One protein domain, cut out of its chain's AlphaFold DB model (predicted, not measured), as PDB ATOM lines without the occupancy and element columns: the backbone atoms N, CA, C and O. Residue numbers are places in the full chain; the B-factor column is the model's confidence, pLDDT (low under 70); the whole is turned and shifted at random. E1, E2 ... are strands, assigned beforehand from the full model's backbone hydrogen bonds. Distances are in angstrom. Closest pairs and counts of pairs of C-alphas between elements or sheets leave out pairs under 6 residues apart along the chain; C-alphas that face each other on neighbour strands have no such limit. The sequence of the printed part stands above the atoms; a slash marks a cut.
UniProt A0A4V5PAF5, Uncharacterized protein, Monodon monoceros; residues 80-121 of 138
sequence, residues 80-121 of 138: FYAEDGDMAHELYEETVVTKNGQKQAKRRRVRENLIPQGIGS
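Overview. This is residues 80 to 121 of the 138 residues of an uncharacterized protein of Monodon monoceros (UniProt A0A4V5PAF5). A long two-stranded hairpin, E1 and E2, makes one end of a thin rod; at its open end residues 80 to 90 make a loop, and residues 111 to 121 run on to the other end as a tail. The printed part has 42 residues with two named strands, E1 then E2, antiparallel, and no named helix. The class is all strand, though only 18 residues are in named elements. It is only just extended, close to loose, with a radius of gyration of the C-alphas of 14.0 A and spans of 51 by 16 by 13 A.

Along the chain. Find C-alpha 91 at (162.772, 150.398, 159.234); from there E1, residues 91 to 99, runs 23.9 A. E2, residues 102 to 110, runs 23.8 A to C-alpha 110 at (166.729, 153.826, 160.818).

Arrangement. Look at the hairpin of E1 and E2, antiparallel at 153 degrees between directions. C-alphas 92 and 109 face each other at 4.4 A. N 95 and O 106 are within hydrogen-bond range at 2.7 A.

Size, cuts and confidence. The C-alphas farthest apart, of Gly 101 and Ser 121, are 50.9 A apart. The printed part has no cut, and the link E1 to E2 is tight. The pLDDT is under 70 at residues 119 to 121.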
ATOM      1  N   PHE A  80     162.493 149.564 151.166       87.50
ATOM      2  CA  PHE A  80     163.828 149.183 151.594       87.50
ATOM      3  C   PHE A  80     163.808 147.756 152.134       87.50
ATOM      4  O   PHE A  80     162.825 147.351 152.754       87.50
ATOM      5  N   TYR A  81     164.892 147.023 151.896       87.38
ATOM      6  CA  TYR A  81     165.149 145.727 152.508       87.38
ATOM      7  C   TYR A  81     165.913 145.914 153.821       87.38
ATOM      8  O   TYR A  81     166.864 146.703 153.890       87.38
ATOM      9  N   ALA A  82     165.489 145.189 154.848       83.00
ATOM     10  CA  ALA A  82     166.242 144.961 156.071       83.00
ATOM     11  C   ALA A  82     167.306 143.864 155.885       83.00
ATOM     12  O   ALA A  82     167.340 143.176 154.865       83.00
ATOM     13  N   GLU A  83     168.184 143.703 156.878       79.00
ATOM     14  CA  GLU A  83     169.217 142.653 156.890       79.00
ATOM     15  C   GLU A  83     168.616 141.237 156.923       79.00
ATOM     16  O   GLU A  83     169.173 140.313 156.335       79.00
ATOM     17  N   ASP A  84     167.454 141.081 157.555       80.81
ATOM     18  CA  ASP A  84     166.686 139.832 157.637       80.81
ATOM     19  C   ASP A  84     165.827 139.552 156.387       80.81
ATOM     20  O   ASP A  84     165.198 138.499 156.293       80.81
ATOM     21  N   GLY A  85     165.854 140.452 155.397       82.81
ATOM     22  CA  GLY A  85     165.130 140.316 154.134       82.81
ATOM     23  C   GLY A  85     163.723 140.915 154.137       82.81
ATOM     24  O   GLY A  85     163.071 140.899 153.087       82.81
ATOM     25  N   ASP A  86     163.270 141.499 155.249       85.00
ATOM     26  CA  ASP A  86     161.953 142.128 155.316       85.00
ATOM     27  C   ASP A  86     161.909 143.428 154.502       85.00
ATOM     28  O   ASP A  86     162.803 144.277 154.558       85.00
ATOM     29  N   MET A  87     160.838 143.593 153.727       87.12
ATOM     30  CA  MET A  87     160.646 144.733 152.835       87.12
ATOM     31  C   MET A  87     159.636 145.715 153.435       87.12
ATOM     32  O   MET A  87     158.466 145.380 153.615       87.12
ATOM     33  N   ALA A  88     160.068 146.946 153.718       88.81
ATOM     34  CA  ALA A  88     159.231 147.950 154.375       88.81
ATOM     35  C   ALA A  88     159.477 149.374 153.855       88.81
ATOM     36  O   ALA A  88     160.506 149.685 153.253       88.81
ATOM     37  N   HIS A  89     158.521 150.268 154.118       86.94
ATOM     38  CA  HIS A  89     158.678 151.705 153.862       86.94
ATOM     39  C   HIS A  89     159.509 152.417 154.932       86.94
ATOM     40  O   HIS A  89     160.167 153.420 154.657       86.94
ATOM     41  N   GLU A  90     159.481 151.899 156.157       87.00
ATOM     42  CA  GLU A  90     160.209 152.441 157.295       87.00
ATOM     43  C   GLU A  90     160.782 151.295 158.117       87.00
ATOM     44  O   GLU A  90     160.070 150.354 158.459       87.00
ATOM     45  N   LEU A  91     162.063 151.397 158.449       86.12
ATOM     46  CA  LEU A  91     162.772 150.398 159.234       86.12
ATOM     47  C   LEU A  91     163.086 150.961 160.614       86.12
ATOM     48  O   LEU A  91     163.462 152.130 160.757       86.12
ATOM     49  N   TYR A  92     162.906 150.126 161.633       88.69
ATOM     50  CA  TYR A  92     163.161 150.472 163.022       88.69
ATOM     51  C   TYR A  92     164.119 149.454 163.633       88.69
ATOM     52  O   TYR A  92     163.864 148.258 163.565       88.69
ATOM     53  N   GLU A  93     165.184 149.936 164.263       86.94
ATOM     54  CA  GLU A  93     166.090 149.115 165.062       86.94
ATOM     55  C   GLU A  93     165.606 149.086 166.514       86.94
ATOM     56  O   GLU A  93     165.099 150.084 167.047       86.94
ATOM     57  N   GLU A  94     165.749 147.940 167.167       89.12
ATOM     58  CA  GLU A  94     165.560 147.849 168.606       89.12
ATOM     59  C   GLU A  94     166.797 148.401 169.320       89.12
ATOM     60  O   GLU A  94     167.934 148.031 169.047       89.12
ATOM     61  N   THR A  95     166.570 149.312 170.258       86.38
ATOM     62  CA  THR A  95     167.602 149.940 171.080       86.38
ATOM     63  C   THR A  95     167.248 149.748 172.544       86.38
ATOM     64  O   THR A  95     166.085 149.864 172.928       86.38
ATOM     65  N   VAL A  96     168.238 149.476 173.390       89.56
ATOM     66  CA  VAL A  96     168.023 149.399 174.838       89.56
ATOM     67  C   VAL A  96     168.394 150.740 175.447       89.56
ATOM     68  O   VAL A  96     169.558 151.137 175.449       89.56
ATOM     69  N   VAL A  97     167.403 151.443 175.981       88.50
ATOM     70  CA  VAL A  97     167.610 152.693 176.710       88.50
ATOM     71  C   VAL A  97     167.537 152.384 178.197       88.50
ATOM     72  O   VAL A  97     166.584 151.766 178.662       88.50
ATOM     73  N   THR A  98     168.538 152.818 178.960       90.00
ATOM     74  CA  THR A  98     168.485 152.711 180.422       90.00
ATOM     75  C   THR A  98     167.929 154.011 180.983       90.00
ATOM     76  O   THR A  98     168.532 155.068 180.802       90.00
ATOM     77  N   LYS A  99     166.776 153.951 181.650       87.69
ATOM     78  CA  LYS A  99     166.195 155.080 182.384       87.69
ATOM     79  C   LYS A  99     165.995 154.655 183.831       87.69
ATOM     80  O   LYS A  99     165.388 153.622 184.085       87.69
ATOM     81  N   ASN A 100     166.530 155.431 184.771       87.56
ATOM     82  CA  ASN A 100     166.435 155.163 186.213       87.56
ATOM     83  C   ASN A 100     166.923 153.752 186.604       87.56
ATOM     84  O   ASN A 100     166.292 153.062 187.398       87.56
ATOM     85  N   GLY A 101     168.011 153.284 185.981       89.88
ATOM     86  CA  GLY A 101     168.557 151.938 186.205       89.88
ATOM     87  C   GLY A 101     167.744 150.796 185.582       89.88
ATOM     88  O   GLY A 101     168.208 149.657 185.573       89.88
ATOM     89  N   GLN A 102     166.576 151.078 185.002       88.38
ATOM     90  CA  GLN A 102     165.767 150.091 184.296       88.38
ATOM     91  C   GLN A 102     166.072 150.106 182.800       88.38
ATOM     92  O   GLN A 102     166.082 151.156 182.152       88.38
ATOM     93  N   LYS A 103     166.319 148.917 182.247       92.00
ATOM     94  CA  LYS A 103     166.508 148.713 180.810       92.00
ATOM     95  C   LYS A 103     165.144 148.642 180.136       92.00
ATOM     96  O   LYS A 103     164.326 147.798 180.485       92.00
ATOM     97  N   GLN A 104     164.924 149.515 179.165       89.62
ATOM     98  CA  GLN A 104     163.718 149.543 178.350       89.62
ATOM     99  C   GLN A 104     164.097 149.351 176.888       89.62
ATOM    100  O   GLN A 104     164.963 150.056 176.366       89.62
ATOM    101  N   ALA A 105     163.433 148.409 176.227       90.75
ATOM    102  CA  ALA A 105     163.484 148.298 174.781       90.75
ATOM    103  C   ALA A 105     162.744 149.486 174.157       90.75
ATOM    104  O   ALA A 105     161.641 149.853 174.569       90.75
ATOM    105  N   LYS A 106     163.359 150.106 173.157       91.56
ATOM    106  CA  LYS A 106     162.799 151.220 172.406       91.56
ATOM    107  C   LYS A 106     163.131 151.047 170.938       91.56
ATOM    108  O   LYS A 106     164.271 150.778 170.580       91.56
ATOM    109  N   ARG A 107     162.155 151.294 170.073       90.50
ATOM    110  CA  ARG A 107     162.381 151.325 168.630       90.50
ATOM    111  C   ARG A 107     162.889 152.691 168.189       90.50
ATOM    112  O   ARG A 107     162.337 153.726 168.578       90.50
ATOM    113  N   ARG A 108     163.926 152.697 167.358       90.31
ATOM    114  CA  ARG A 108     164.466 153.897 166.718       90.31
ATOM    115  C   ARG A 108     164.358 153.750 165.212       90.31
ATOM    116  O   ARG A 108     164.731 152.728 164.660       90.31
ATOM    117  N   ARG A 109     163.868 154.793 164.542       90.19
ATOM    118  CA  ARG A 109     163.812 154.821 163.080       90.19
ATOM    119  C   ARG A 109     165.224 154.842 162.496       90.19
ATOM    120  O   ARG A 109     166.005 155.743 162.811       90.19
ATOM    121  N   VAL A 110     165.495 153.906 161.598       86.06
ATOM    122  CA  VAL A 110     166.729 153.826 160.818       86.06
ATOM    123  C   VAL A 110     166.579 154.713 159.581       86.06
ATOM    124  O   VAL A 110     165.561 154.680 158.887       86.06
ATOM    125  N   ARG A 111     167.571 155.572 159.332       86.31
ATOM    126  CA  ARG A 111     167.615 156.476 158.162       86.31
ATOM    127  C   ARG A 111     168.849 156.265 157.288       86.31
ATOM    128  O   ARG A 111     168.882 156.739 156.158       86.31
ATOM    129  N   GLU A 112     169.850 155.580 157.820       85.44
ATOM    130  CA  GLU A 112     171.152 155.352 157.200       85.44
ATOM    131  C   GLU A 112     171.310 153.862 156.889       85.44
ATOM    132  O   GLU A 112     170.620 153.038 157.481       85.44
ATOM    133  N   ASN A 113     172.192 153.520 155.947       80.56
ATOM    134  CA  ASN A 113     172.485 152.135 155.540       80.56
ATOM    135  C   ASN A 113     171.269 151.316 155.063       80.56
ATOM    136  O   ASN A 113     171.322 150.092 155.018       80.56
ATOM    137  N   LEU A 114     170.179 151.983 154.675       83.25
ATOM    138  CA  LEU A 114     169.009 151.326 154.103       83.25
ATOM    139  C   LEU A 114     169.345 150.774 152.715       83.25
ATOM    140  O   LEU A 114     169.853 151.515 151.868       83.25
ATOM    141  N   ILE A 115     169.005 149.511 152.460       84.62
ATOM    142  CA  ILE A 115     169.159 148.885 151.143       84.62
ATOM    143  C   ILE A 115     167.896 149.203 150.337       84.62
ATOM    144  O   ILE A 115     166.840 148.639 150.618       84.62
ATOM    145  N   PRO A 116     167.930 150.134 149.366       85.75
ATOM    146  CA  PRO A 116     166.745 150.416 148.570       85.75
ATOM    147  C   PRO A 116     166.400 149.194 147.716       85.75
ATOM    148  O   PRO A 116     167.300 148.551 147.180       85.75
ATOM    149  N   GLN A 117     165.106 148.955 147.489       82.19
ATOM    150  CA  GLN A 117     164.632 147.914 146.563       82.19
ATOM    151  C   GLN A 117     165.260 148.033 145.159       82.19
ATOM    152  O   GLN A 117     165.343 147.069 144.405       82.19
ATOM    153  N   GLY A 118     165.719 149.236 144.813       73.75
ATOM    154  CA  GLY A 118     166.361 149.567 143.553       73.75
ATOM    155  C   GLY A 118     165.507 150.518 142.727       73.75
ATOM    156  O   GLY A 118     164.546 151.132 143.205       73.75
ATOM    157  N   ILE A 119     165.893 150.680 141.466       64.00
ATOM    158  CA  ILE A 119     165.091 151.397 140.481       64.00
ATOM    159  C   ILE A 119     164.172 150.370 139.823       64.00
ATOM    160  O   ILE A 119     164.615 149.593 138.981       64.00
ATOM    161  N   GLY A 120     162.899 150.370 140.211       60.12
ATOM    162  CA  GLY A 120     161.886 149.550 139.555       60.12
ATOM    163  C   GLY A 120     161.528 150.121 138.183       60.12
ATOM    164  O   GLY A 120     161.346 151.335 138.041       60.12
ATOM    165  N   SER A 121     161.407 149.249 137.181       57.50
ATOM    166  CA  SER A 121     160.717 149.580 135.934       57.50
ATOM    167  C   SER A 121     159.228 149.678 136.246       57.50
ATOM    168  O   SER A 121     158.553 148.662 136.386       57.50
TER     169      SER A 121